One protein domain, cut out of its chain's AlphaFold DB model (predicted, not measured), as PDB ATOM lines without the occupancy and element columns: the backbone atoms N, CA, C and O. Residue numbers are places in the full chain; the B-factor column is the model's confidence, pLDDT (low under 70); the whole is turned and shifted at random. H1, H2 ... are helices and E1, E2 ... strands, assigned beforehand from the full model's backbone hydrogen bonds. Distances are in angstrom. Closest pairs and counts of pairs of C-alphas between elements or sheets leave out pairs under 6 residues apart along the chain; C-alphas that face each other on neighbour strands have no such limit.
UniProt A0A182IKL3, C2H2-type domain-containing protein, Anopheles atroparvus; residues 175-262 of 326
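AT A GLANCE: This is residues 175 to 262 of the 326 residues of the protein "C2H2-type domain-containing protein" of Anopheles atroparvus (UniProt A0A182IKL3). A small antiparallel sheet of three strands, E1, E2 and E3, has a group of three helices set at steep angles to one another at one end, and a long loop, residues 212 to 229, at the end away from H2 and H3. H2 touches both H1 and H3, while the first half of H3 only grazes the sheet. The printed part has 88 residues, with three named helices and three named strands in the order H1, H2, E1, E2, E3, H3; the class is mixed, helices and strands. The sheet runs E1, E2, E3. The whole is compact, with a radius of gyration of the C-alphas of 12.9 A and spans of 33 by 29 by 25 A.

IN THESE COORDINATES: Find C-alpha 175 at (-0.370, -20.659, -17.812); from there H1 runs through residues 175 to 186, 16.3 A long. H2, residues 194 to 202, measures 12.2 A. Next come E1, residues 208 to 211, beginning at C-alpha (1.207, -19.388, -3.092), 9.9 A; E2, residues 230 to 233, 10.4 A; and E3, residues 241 to 243, 6.6 A. H3, residues 246 to 262, is the longest helix at 24.6 A and ends at C-alpha 262 at (21.505, -19.817, 0.955).

HOW THE PARTS SIT: Start with the sheet, a meander in which each strand is the antiparallel neighbour of the one before. E1 and E2, a hairpin, stand at 152 degrees; look for N 211 and O 230, 2.8 A apart, within hydrogen-bond range. E2 and E3, also a hairpin, stand at 149 degrees, with N 231 and O 243 at 2.8 A. H3 is on the sheet but only grazes it, with residues 246 to 253; E2 and H3 are near each other, with 7 pairs of C-alphas within 10 A. H3 touches H2 with residues 250 to 257 alone, at a steep tilt of 61 degrees, the same way; the closest C-alphas are those of Leu 200 and Leu 253, 5.8 A apart. H1 touches H2 with residues 182 to 186 alone, at a steep tilt of 51 degrees, opposite ways; the closest C-alphas are those of Ala 186 and Met 194, 5.9 A apart. H1 and H3 are close but not clearly touching, the C-alphas of Leu 185 and Lys 246 being closest at 5.8 A. H1 is apart from E1, E2 and E3. In H1, H2 and H3 every O i to N i+4 pair is within hydrogen-bond range.

THE WHOLE: The two C-alphas farthest apart are those of Gly 214 and Ser 262, 38.2 A. The printed part has no cut. The link from E1 to E2, 18 residues, is long. The mean pLDDT of the printed part is 81.1; look for values under 70 at residues 189 to 191, 203, 205 to 206, 214, 216, 220 to 221 and 223 to 227.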
ATOM      1  N   GLU A 175      -1.104 -21.809 -17.272       79.69
ATOM      2  CA  GLU A 175      -0.370 -20.659 -17.812       79.69
ATOM      3  C   GLU A 175      -1.198 -19.362 -17.796       79.69
ATOM      4  O   GLU A 175      -0.672 -18.286 -17.506       79.69
ATOM      5  N   ALA A 176      -2.516 -19.438 -18.022       79.75
ATOM      6  CA  ALA A 176      -3.377 -18.258 -17.987       79.75
ATOM      7  C   ALA A 176      -3.472 -17.669 -16.569       79.75
ATOM      8  O   ALA A 176      -3.398 -16.451 -16.400       79.75
ATOM      9  N   LYS A 177      -3.558 -18.527 -15.540       81.00
ATOM     10  CA  LYS A 177      -3.536 -18.098 -14.130       81.00
ATOM     11  C   LYS A 177      -2.161 -17.554 -13.741       81.00
ATOM     12  O   LYS A 177      -2.087 -16.531 -13.061       81.00
ATOM     13  N   PHE A 178      -1.086 -18.205 -14.200       82.62
ATOM     14  CA  PHE A 178       0.287 -17.749 -13.970       82.62
ATOM     15  C   PHE A 178       0.513 -16.337 -14.523       82.62
ATOM     16  O   PHE A 178       1.012 -15.460 -13.814       82.62
ATOM     17  N   SER A 179       0.070 -16.099 -15.758       84.81
ATOM     18  CA  SER A 179       0.133 -14.802 -16.431       84.81
ATOM     19  C   SER A 179      -0.734 -13.737 -15.741       84.81
ATOM     20  O   SER A 179      -0.240 -12.641 -15.456       84.81
ATOM     21  N   GLU A 180      -1.982 -14.062 -15.366       86.75
ATOM     22  CA  GLU A 180      -2.873 -13.153 -14.623       86.75
ATOM     23  C   GLU A 180      -2.233 -12.685 -13.307       86.75
ATOM     24  O   GLU A 180      -2.170 -11.485 -13.040       86.75
ATOM     25  N   PHE A 181      -1.718 -13.612 -12.494       85.31
ATOM     26  CA  PHE A 181      -1.142 -13.269 -11.194       85.31
ATOM     27  C   PHE A 181       0.223 -12.572 -11.309       85.31
ATOM     28  O   PHE A 181       0.499 -11.643 -10.547       85.31
ATOM     29  N   SER A 182       1.046 -12.948 -12.296       86.06
ATOM     30  CA  SER A 182       2.293 -12.235 -12.612       86.06
ATOM     31  C   SER A 182       2.015 -10.771 -12.953       86.06
ATOM     32  O   SER A 182       2.656  -9.873 -12.406       86.06
ATOM     33  N   LYS A 183       0.998 -10.517 -13.789       87.88
ATOM     34  CA  LYS A 183       0.539  -9.163 -14.097       87.88
ATOM     35  C   LYS A 183      -0.040  -8.464 -12.863       87.88
ATOM     36  O   LYS A 183       0.353  -7.341 -12.574       87.88
ATOM     37  N   PHE A 184      -0.902  -9.125 -12.087       87.31
ATOM     38  CA  PHE A 184      -1.479  -8.562 -10.860       87.31
ATOM     39  C   PHE A 184      -0.405  -8.056  -9.887       87.31
ATOM     40  O   PHE A 184      -0.585  -6.988  -9.302       87.31
ATOM     41  N   LEU A 185       0.714  -8.771  -9.721       86.62
ATOM     42  CA  LEU A 185       1.829  -8.299  -8.895       86.62
ATOM     43  C   LEU A 185       2.609  -7.144  -9.541       86.62
ATOM     44  O   LEU A 185       3.061  -6.261  -8.817       86.62
ATOM     45  N   ALA A 186       2.741  -7.124 -10.870       84.94
ATOM     46  CA  ALA A 186       3.445  -6.073 -11.610       84.94
ATOM     47  C   ALA A 186       2.644  -4.767 -11.746       84.94
ATOM     48  O   ALA A 186       3.237  -3.691 -11.789       84.94
ATOM     49  N   ASP A 187       1.311  -4.835 -11.690       80.56
ATOM     50  CA  ASP A 187       0.392  -3.700 -11.529       80.56
ATOM     51  C   ASP A 187       0.499  -3.086 -10.097       80.56
ATOM     52  O   ASP A 187      -0.502  -2.741  -9.460       80.56
ATOM     53  N   SER A 188       1.707  -3.034  -9.525       74.38
ATOM     54  CA  SER A 188       2.060  -2.468  -8.219       74.38
ATOM     55  C   SER A 188       3.071  -1.347  -8.451       74.38
ATOM     56  O   SER A 188       4.257  -1.608  -8.629       74.38
ATOM     57  N   GLU A 189       2.587  -0.104  -8.449       62.03
ATOM     58  CA  GLU A 189       3.127   1.094  -9.128       62.03
ATOM     59  C   GLU A 189       4.597   1.527  -8.880       62.03
ATOM     60  O   GLU A 189       4.972   2.601  -9.351       62.03
ATOM     61  N   LYS A 190       5.430   0.799  -8.116       61.91
ATOM     62  CA  LYS A 190       6.716   1.331  -7.614       61.91
ATOM     63  C   LYS A 190       7.972   0.464  -7.736       61.91
ATOM     64  O   LYS A 190       9.007   1.025  -8.087       61.91
ATOM     65  N   ASP A 191       7.937  -0.836  -7.429       62.38
ATOM     66  CA  ASP A 191       9.156  -1.475  -6.886       62.38
ATOM     67  C   ASP A 191       9.830  -2.583  -7.727       62.38
ATOM     68  O   ASP A 191      11.021  -2.818  -7.535       62.38
ATOM     69  N   GLU A 192       9.146  -3.267  -8.655       76.19
ATOM     70  CA  GLU A 192       9.714  -4.441  -9.358       76.19
ATOM     71  C   GLU A 192       9.421  -4.471 -10.864       76.19
ATOM     72  O   GLU A 192       8.375  -4.016 -11.321       76.19
ATOM     73  N   SER A 193      10.316  -5.089 -11.646       84.62
ATOM     74  CA  SER A 193      10.073  -5.345 -13.072       84.62
ATOM     75  C   SER A 193       9.266  -6.631 -13.305       84.62
ATOM     76  O   SER A 193       9.376  -7.585 -12.531       84.62
ATOM     77  N   MET A 194       8.546  -6.709 -14.434       84.50
ATOM     78  CA  MET A 194       7.908  -7.949 -14.915       84.50
ATOM     79  C   MET A 194       8.869  -9.148 -14.889       84.50
ATOM     80  O   MET A 194       8.496 -10.220 -14.427       84.50
ATOM     81  N   ALA A 195      10.114  -8.968 -15.346       85.31
ATOM     82  CA  ALA A 195      11.112 -10.035 -15.382       85.31
ATOM     83  C   ALA A 195      11.492 -10.523 -13.974       85.31
ATOM     84  O   ALA A 195      11.589 -11.726 -13.745       85.31
ATOM     85  N   THR A 196      11.634  -9.600 -13.016       87.12
ATOM     86  CA  THR A 196      11.881  -9.920 -11.601       87.12
ATOM     87  C   THR A 196      10.719 -10.710 -11.000       87.12
ATOM     88  O   THR A 196      10.940 -11.662 -10.262       87.12
ATOM     89  N   ILE A 197       9.478 -10.344 -11.327       86.38
ATOM     90  CA  ILE A 197       8.280 -11.028 -10.825       86.38
ATOM     91  C   ILE A 197       8.151 -12.432 -11.428       86.38
ATOM     92  O   ILE A 197       7.921 -13.379 -10.682       86.38
ATOM     93  N   LEU A 198       8.374 -12.593 -12.735       86.38
ATOM     94  CA  LEU A 198       8.373 -13.901 -13.400       86.38
ATOM     95  C   LEU A 198       9.456 -14.828 -12.824       86.38
ATOM     96  O   LEU A 198       9.155 -15.961 -12.458       86.38
ATOM     97  N   GLU A 199      10.688 -14.336 -12.647       86.50
ATOM     98  CA  GLU A 199      11.781 -15.083 -12.002       86.50
ATOM     99  C   GLU A 199      11.419 -15.509 -10.567       86.50
ATOM    100  O   GLU A 199      11.604 -16.665 -10.186       86.50
ATOM    101  N   LEU A 200      10.852 -14.592  -9.776       85.50
ATOM    102  CA  LEU A 200      10.391 -14.873  -8.417       85.50
ATOM    103  C   LEU A 200       9.243 -15.890  -8.368       85.50
ATOM    104  O   LEU A 200       9.108 -16.588  -7.360       85.50
ATOM    105  N   LEU A 201       8.422 -15.976  -9.416       83.25
ATOM    106  CA  LEU A 201       7.269 -16.868  -9.478       83.25
ATOM    107  C   LEU A 201       7.597 -18.252 -10.052       83.25
ATOM    108  O   LEU A 201       7.084 -19.217  -9.496       83.25
ATOM    109  N   HIS A 202       8.452 -18.404 -11.071       80.44
ATOM    110  CA  HIS A 202       8.741 -19.722 -11.675       80.44
ATOM    111  C   HIS A 202       9.116 -20.798 -10.636       80.44
ATOM    112  O   HIS A 202       8.610 -21.915 -10.689       80.44
ATOM    113  N   ASP A 203       9.923 -20.437  -9.634       69.00
ATOM    114  CA  ASP A 203      10.356 -21.350  -8.567       69.00
ATOM    115  C   ASP A 203       9.351 -21.502  -7.406       69.00
ATOM    116  O   ASP A 203       9.506 -22.405  -6.579       69.00
ATOM    117  N   ASN A 204       8.387 -20.587  -7.247       73.19
ATOM    118  CA  ASN A 204       7.645 -20.405  -5.985       73.19
ATOM    119  C   ASN A 204       6.120 -20.261  -6.141       73.19
ATOM    120  O   ASN A 204       5.411 -20.260  -5.135       73.19
ATOM    121  N   TYR A 205       5.592 -20.149  -7.362       66.94
ATOM    122  CA  TYR A 205       4.169 -19.915  -7.625       66.94
ATOM    123  C   TYR A 205       3.291 -21.022  -7.038       66.94
ATOM    124  O   TYR A 205       2.337 -20.733  -6.323       66.94
ATOM    125  N   GLY A 206       3.656 -22.291  -7.261       68.88
ATOM    126  CA  GLY A 206       2.939 -23.455  -6.719       68.88
ATOM    127  C   GLY A 206       2.905 -23.533  -5.184       68.88
ATOM    128  O   GLY A 206       2.229 -24.396  -4.633       68.88
ATOM    129  N   LEU A 207       3.613 -22.637  -4.485       81.25
ATOM    130  CA  LEU A 207       3.561 -22.491  -3.031       81.25
ATOM    131  C   LEU A 207       2.555 -21.421  -2.580       81.25
ATOM    132  O   LEU A 207       2.185 -21.441  -1.411       81.25
ATOM    133  N   ILE A 208       2.119 -20.490  -3.444       86.62
ATOM    134  CA  ILE A 208       1.207 -19.388  -3.092       86.62
ATOM    135  C   ILE A 208      -0.177 -19.601  -3.719       86.62
ATOM    136  O   ILE A 208      -0.390 -19.379  -4.907       86.62
ATOM    137  N   GLN A 209      -1.151 -19.969  -2.887       85.44
ATOM    138  CA  GLN A 209      -2.540 -20.169  -3.301       85.44
ATOM    139  C   GLN A 209      -3.367 -18.895  -3.073       85.44
ATOM    140  O   GLN A 209      -3.479 -18.431  -1.937       85.44
ATOM    141  N   ARG A 210      -3.995 -18.365  -4.133       86.00
ATOM    142  CA  ARG A 210      -5.023 -17.306  -4.055       86.00
ATOM    143  C   ARG A 210      -6.365 -17.889  -3.607       86.00
ATOM    144  O   ARG A 210      -6.768 -18.950  -4.087       86.00
ATOM    145  N   TYR A 211      -7.066 -17.151  -2.756       83.88
ATOM    146  CA  TYR A 211      -8.456 -17.360  -2.363       83.88
ATOM    147  C   TYR A 211      -9.212 -16.053  -2.633       83.88
ATOM    148  O   TYR A 211      -8.762 -14.979  -2.229       83.88
ATOM    149  N   ALA A 212     -10.327 -16.126  -3.358       81.31
ATOM    150  CA  ALA A 212     -11.143 -14.953  -3.667       81.31
ATOM    151  C   ALA A 212     -11.981 -14.515  -2.449       81.31
ATOM    152  O   ALA A 212     -12.242 -15.312  -1.547       81.31
ATOM    153  N   SER A 213     -12.443 -13.259  -2.444       81.00
ATOM    154  CA  SER A 213     -13.449 -12.802  -1.470       81.00
ATOM    155  C   SER A 213     -14.693 -13.705  -1.526       81.00
ATOM    156  O   SER A 213     -15.071 -14.193  -2.592       81.00
ATOM    157  N   GLY A 214     -15.285 -13.980  -0.366       67.81
ATOM    158  CA  GLY A 214     -16.381 -14.927  -0.159       67.81
ATOM    159  C   GLY A 214     -15.965 -16.390   0.059       67.81
ATOM    160  O   GLY A 214     -16.791 -17.173   0.517       67.81
ATOM    161  N   TYR A 215     -14.715 -16.785  -0.222       70.06
ATOM    162  CA  TYR A 215     -14.294 -18.193  -0.149       70.06
ATOM    163  C   TYR A 215     -13.568 -18.547   1.156       70.06
ATOM    164  O   TYR A 215     -12.557 -17.946   1.522       70.06
ATOM    165  N   GLU A 216     -14.037 -19.604   1.824       69.12
ATOM    166  CA  GLU A 216     -13.364 -20.196   2.981       69.12
ATOM    167  C   GLU A 216     -12.042 -20.873   2.581       69.12
ATOM    168  O   GLU A 216     -12.025 -21.890   1.886       69.12
ATOM    169  N   CYS A 217     -10.920 -20.379   3.107       78.44
ATOM    170  CA  CYS A 217      -9.621 -21.054   3.000       78.44
ATOM    171  C   CYS A 217      -9.452 -22.235   3.977       78.44
ATOM    172  O   CYS A 217      -8.490 -22.994   3.864       78.44
ATOM    173  N   LYS A 218     -10.391 -22.397   4.925       73.06
ATOM    174  CA  LYS A 218     -10.444 -23.465   5.947       73.06
ATOM    175  C   LYS A 218      -9.175 -23.582   6.802       73.06
ATOM    176  O   LYS A 218      -8.795 -24.671   7.222       73.06
ATOM    177  N   HIS A 219      -8.519 -22.451   7.058       70.44
ATOM    178  CA  HIS A 219      -7.333 -22.367   7.904       70.44
ATOM    179  C   HIS A 219      -7.705 -21.718   9.245       70.44
ATOM    180  O   HIS A 219      -8.045 -20.538   9.273       70.44
ATOM    181  N   GLU A 220      -7.603 -22.467  10.349       65.25
ATOM    182  CA  GLU A 220      -8.115 -22.129  11.701       65.25
ATOM    183  C   GLU A 220      -7.655 -20.778  12.287       65.25
ATOM    184  O   GLU A 220      -8.164 -20.331  13.311       65.25
ATOM    185  N   LYS A 221      -6.639 -20.149  11.686       66.56
ATOM    186  CA  LYS A 221      -6.026 -18.891  12.146       66.56
ATOM    187  C   LYS A 221      -6.063 -17.783  11.088       66.56
ATOM    188  O   LYS A 221      -5.439 -16.740  11.267       66.56
ATOM    189  N   CYS A 222      -6.779 -17.985   9.980       72.81
ATOM    190  CA  CYS A 222      -6.939 -16.975   8.938       72.81
ATOM    191  C   CYS A 222      -8.057 -15.990   9.305       72.81
ATOM    192  O   CYS A 222      -9.170 -16.091   8.803       72.81
ATOM    193  N   GLN A 223      -7.726 -15.000  10.140       62.19
ATOM    194  CA  GLN A 223      -8.646 -13.960  10.642       62.19
ATOM    195  C   GLN A 223      -9.368 -13.130   9.556       62.19
ATOM    196  O   GLN A 223     -10.287 -12.379   9.869       62.19
ATOM    197  N   TYR A 224      -8.980 -13.254   8.284       60.75
ATOM    198  CA  TYR A 224      -9.637 -12.624   7.134       60.75
ATOM    199  C   TYR A 224     -10.826 -13.455   6.620       60.75
ATOM    200  O   TYR A 224     -10.947 -13.715   5.422       60.75
ATOM    201  N   GLU A 225     -11.686 -13.913   7.530       55.38
ATOM    202  CA  GLU A 225     -12.834 -14.761   7.205       55.38
ATOM    203  C   GLU A 225     -13.808 -14.033   6.260       55.38
ATOM    204  O   GLU A 225     -14.284 -12.933   6.541       55.38
ATOM    205  N   SER A 226     -14.123 -14.671   5.129       55.06
ATOM    206  CA  SER A 226     -15.090 -14.265   4.091       55.06
ATOM    207  C   SER A 226     -14.876 -12.937   3.336       55.06
ATOM    208  O   SER A 226     -15.219 -12.880   2.161       55.06
ATOM    209  N   LEU A 227     -14.331 -11.866   3.923       57.41
ATOM    210  CA  LEU A 227     -14.541 -10.515   3.368       57.41
ATOM    211  C   LEU A 227     -13.606 -10.098   2.214       57.41
ATOM    212  O   LEU A 227     -14.022  -9.327   1.345       57.41
ATOM    213  N   HIS A 228     -12.367 -10.594   2.140       75.19
ATOM    214  CA  HIS A 228     -11.371 -10.104   1.171       75.19
ATOM    215  C   HIS A 228     -10.599 -11.220   0.455       75.19
ATOM    216  O   HIS A 228     -10.434 -12.323   0.983       75.19
ATOM    217  N   GLU A 229     -10.104 -10.918  -0.754       84.00
ATOM    218  CA  GLU A 229      -9.144 -11.807  -1.413       84.00
ATOM    219  C   GLU A 229      -7.838 -11.861  -0.615       84.00
ATOM    220  O   GLU A 229      -7.379 -10.860  -0.063       84.00
ATOM    221  N   HIS A 230      -7.258 -13.050  -0.528       87.94
ATOM    222  CA  HIS A 230      -6.064 -13.291   0.266       87.94
ATOM    223  C   HIS A 230      -5.289 -14.497  -0.271       87.94
ATOM    224  O   HIS A 230      -5.772 -15.275  -1.094       87.94
ATOM    225  N   PHE A 231      -4.048 -14.638   0.182       88.62
ATOM    226  CA  PHE A 231      -3.078 -15.575  -0.367       88.62
ATOM    227  C   PHE A 231      -2.415 -16.346   0.774       88.62
ATOM    228  O   PHE A 231      -2.027 -15.748   1.774       88.62
ATOM    229  N   HIS A 232      -2.264 -17.662   0.632       89.62
ATOM    230  CA  HIS A 232      -1.565 -18.505   1.611       89.62
ATOM    231  C   HIS A 232      -0.292 -19.066   1.001       89.62
ATOM    232  O   HIS A 232      -0.341 -19.619  -0.097       89.62
ATOM    233  N   CYS A 233       0.824 -18.991   1.727       89.62
ATOM    234  CA  CYS A 233       2.004 -19.775   1.395       89.62
ATOM    235  C   CYS A 233       1.967 -21.145   2.087       89.62
ATOM    236  O   CYS A 233       2.039 -21.238   3.316       89.62
ATOM    237  N   HIS A 234       1.886 -22.204   1.283       88.00
ATOM    238  CA  HIS A 234       1.840 -23.607   1.705       88.00
ATOM    239  C   HIS A 234       3.228 -24.262   1.849       88.00
ATOM    240  O   HIS A 234       3.319 -25.459   2.113       88.00
ATOM    241  N   ASP A 235       4.308 -23.489   1.720       87.25
ATOM    242  CA  ASP A 235       5.664 -23.937   2.037       87.25
ATOM    243  C   ASP A 235       5.807 -24.290   3.533       87.25
ATOM    244  O   ASP A 235       5.312 -23.583   4.421       87.25
ATOM    245  N   THR A 236       6.507 -25.388   3.827       85.06
ATOM    246  CA  THR A 236       6.647 -25.940   5.185       85.06
ATOM    247  C   THR A 236       7.430 -25.029   6.134       85.06
ATOM    248  O   THR A 236       7.094 -24.951   7.318       85.06
ATOM    249  N   PHE A 237       8.409 -24.269   5.635       83.12
ATOM    250  CA  PHE A 237       9.133 -23.254   6.408       83.12
ATOM    251  C   PHE A 237       8.291 -21.991   6.637       83.12
ATOM    252  O   PHE A 237       8.617 -21.183   7.508       83.12
ATOM    253  N   CYS A 238       7.194 -21.824   5.891       86.12
ATOM    254  CA  CYS A 238       6.294 -20.674   5.980       86.12
ATOM    255  C   CYS A 238       5.064 -20.918   6.859       86.12
ATOM    256  O   CYS A 238       4.412 -19.952   7.249       86.12
ATOM    257  N   ARG A 239       4.765 -22.179   7.205       83.44
ATOM    258  CA  ARG A 239       3.734 -22.574   8.184       83.44
ATOM    259  C   ARG A 239       2.338 -21.975   7.904       83.44
ATOM    260  O   ARG A 239       1.666 -21.536   8.833       83.44
ATOM    261  N   GLY A 240       1.909 -21.940   6.637       83.31
ATOM    262  CA  GLY A 240       0.588 -21.411   6.258       83.31
ATOM    263  C   GLY A 240       0.498 -19.881   6.293       83.31
ATOM    264  O   GLY A 240      -0.525 -19.323   6.681       83.31
ATOM    265  N   LYS A 241       1.582 -19.176   5.942       86.88
ATOM    266  CA  LYS A 241       1.647 -17.710   6.036       86.88
ATOM    267  C   LYS A 241       0.602 -17.036   5.144       86.88
ATOM    268  O   LYS A 241       0.682 -17.130   3.920       86.88
ATOM    269  N   VAL A 242      -0.313 -16.296   5.769       88.69
ATOM    270  CA  VAL A 242      -1.332 -15.487   5.086       88.69
ATOM    271  C   VAL A 242      -0.742 -14.143   4.638       88.69
ATOM    272  O   VAL A 242       0.060 -13.532   5.348       88.69
ATOM    273  N   LEU A 243      -1.130 -13.696   3.446       88.81
ATOM    274  CA  LEU A 243      -0.694 -12.474   2.769       88.81
ATOM    275  C   LEU A 243      -1.914 -11.835   2.085       88.81
ATOM    276  O   LEU A 243      -2.758 -12.539   1.540       88.81
ATOM    277  N   TYR A 244      -2.011 -10.506   2.098       85.69
ATOM    278  CA  TYR A 244      -3.219  -9.778   1.662       85.69
ATOM    279  C   TYR A 244      -2.914  -8.506   0.845       85.69
ATOM    280  O   TYR A 244      -3.818  -7.889   0.294       85.69
ATOM    281  N   LYS A 245      -1.638  -8.111   0.721       87.38
ATOM    282  CA  LYS A 245      -1.190  -6.948  -0.068       87.38
ATOM    283  C   LYS A 245      -0.091  -7.340  -1.051       87.38
ATOM    284  O   LYS A 245       0.804  -8.106  -0.689       87.38
ATOM    285  N   LYS A 246      -0.086  -6.732  -2.246       88.06
ATOM    286  CA  LYS A 246       0.909  -6.980  -3.313       88.06
ATOM    287  C   LYS A 246       2.361  -6.903  -2.810       88.06
ATOM    288  O   LYS A 246       3.117  -7.852  -3.008       88.06
ATOM    289  N   TYR A 247       2.729  -5.848  -2.066       86.81
ATOM    290  CA  TYR A 247       4.094  -5.703  -1.529       86.81
ATOM    291  C   TYR A 247       4.483  -6.822  -0.548       86.81
ATOM    292  O   TYR A 247       5.657  -7.176  -0.447       86.81
ATOM    293  N   GLU A 248       3.528  -7.407   0.185       89.25
ATOM    294  CA  GLU A 248       3.819  -8.493   1.127       89.25
ATOM    295  C   GLU A 248       4.098  -9.802   0.399       89.25
ATOM    296  O   GLU A 248       5.010 -10.522   0.800       89.25
ATOM    297  N   ILE A 249       3.381 -10.055  -0.699       88.62
ATOM    298  CA  ILE A 249       3.613 -11.190  -1.596       88.62
ATOM    299  C   ILE A 249       4.989 -11.060  -2.259       88.62
ATOM    300  O   ILE A 249       5.802 -11.976  -2.152       88.62
ATOM    301  N   ILE A 250       5.300  -9.903  -2.853       89.50
ATOM    302  CA  ILE A 250       6.604  -9.624  -3.483       89.50
ATOM    303  C   ILE A 250       7.752  -9.800  -2.474       89.50
ATOM    304  O   ILE A 250       8.704 -10.545  -2.724       89.50
ATOM    305  N   ARG A 251       7.639  -9.188  -1.287       89.69
ATOM    306  CA  ARG A 251       8.611  -9.339  -0.189       89.69
ATOM    307  C   ARG A 251       8.766 -10.800   0.248       89.69
ATOM    308  O   ARG A 251       9.870 -11.216   0.597       89.69
ATOM    309  N   HIS A 252       7.684 -11.577   0.246       90.88
ATOM    310  CA  HIS A 252       7.714 -12.985   0.628       90.88
ATOM    311  C   HIS A 252       8.383 -13.870  -0.431       90.88
ATOM    312  O   HIS A 252       9.228 -14.692  -0.083       90.88
ATOM    313  N   LEU A 253       8.094 -13.652  -1.715       89.69
ATOM    314  CA  LEU A 253       8.780 -14.326  -2.820       89.69
ATOM    315  C   LEU A 253      10.287 -14.009  -2.817       89.69
ATOM    316  O   LEU A 253      11.112 -14.912  -2.954       89.69
ATOM    317  N   LYS A 254      10.677 -12.753  -2.552       89.62
ATOM    318  CA  LYS A 254      12.094 -12.375  -2.367       89.62
ATOM    319  C   LYS A 254      12.755 -13.080  -1.176       89.62
ATOM    320  O   LYS A 254      13.929 -13.440  -1.256       89.62
ATOM    321  N   TRP A 255      12.023 -13.302  -0.082       89.25
ATOM    322  CA  TRP A 255      12.492 -14.098   1.063       89.25
ATOM    323  C   TRP A 255      12.685 -15.572   0.674       89.25
ATOM    324  O   TRP A 255      13.701 -16.151   1.052       89.25
ATOM    325  N   HIS A 256      11.794 -16.147  -0.148       90.25
ATOM    326  CA  HIS A 256      11.933 -17.511  -0.685       90.25
ATOM    327  C   HIS A 256      13.174 -17.667  -1.555       90.25
ATOM    328  O   HIS A 256      13.986 -18.555  -1.293       90.25
ATOM    329  N   LYS A 257      13.376 -16.764  -2.526       89.75
ATOM    330  CA  LYS A 257      14.570 -16.763  -3.385       89.75
ATOM    331  C   LYS A 257      15.849 -16.739  -2.541       89.75
ATOM    332  O   LYS A 257      16.659 -17.658  -2.635       89.75
ATOM    333  N   LYS A 258      15.963 -15.784  -1.606       89.69
ATOM    334  CA  LYS A 258      17.132 -15.661  -0.714       89.69
ATOM    335  C   LYS A 258      17.312 -16.847   0.249       89.69
ATOM    336  O   LYS A 258      18.433 -17.088   0.688       89.69
ATOM    337  N   ARG A 259      16.250 -17.602   0.572       90.31
ATOM    338  CA  ARG A 259      16.325 -18.837   1.381       90.31
ATOM    339  C   ARG A 259      16.837 -20.024   0.557       90.31
ATOM    340  O   ARG A 259      17.721 -20.742   1.024       90.31
ATOM    341  N   LYS A 260      16.348 -20.188  -0.679       89.69
ATOM    342  CA  LYS A 260      16.823 -21.198  -1.647       89.69
ATOM    343  C   LYS A 260      18.281 -20.961  -2.052       89.69
ATOM    344  O   LYS A 260      19.076 -21.899  -2.052       89.69
ATOM    345  N   GLU A 261      18.654 -19.705  -2.304       90.75
ATOM    346  CA  GLU A 261      20.034 -19.289  -2.584       90.75
ATOM    347  C   GLU A 261      20.992 -19.691  -1.454       90.75
ATOM    348  O   GLU A 261      22.007 -20.324  -1.727       90.75
ATOM    349  N   SER A 262      20.666 -19.402  -0.184       91.88
ATOM    350  CA  SER A 262      21.505 -19.817   0.955       91.88
ATOM    351  C   SER A 262      21.549 -21.336   1.155       91.88
ATOM    352  O   SER A 262      22.611 -21.883   1.462       91.88
TER     353      SER A 262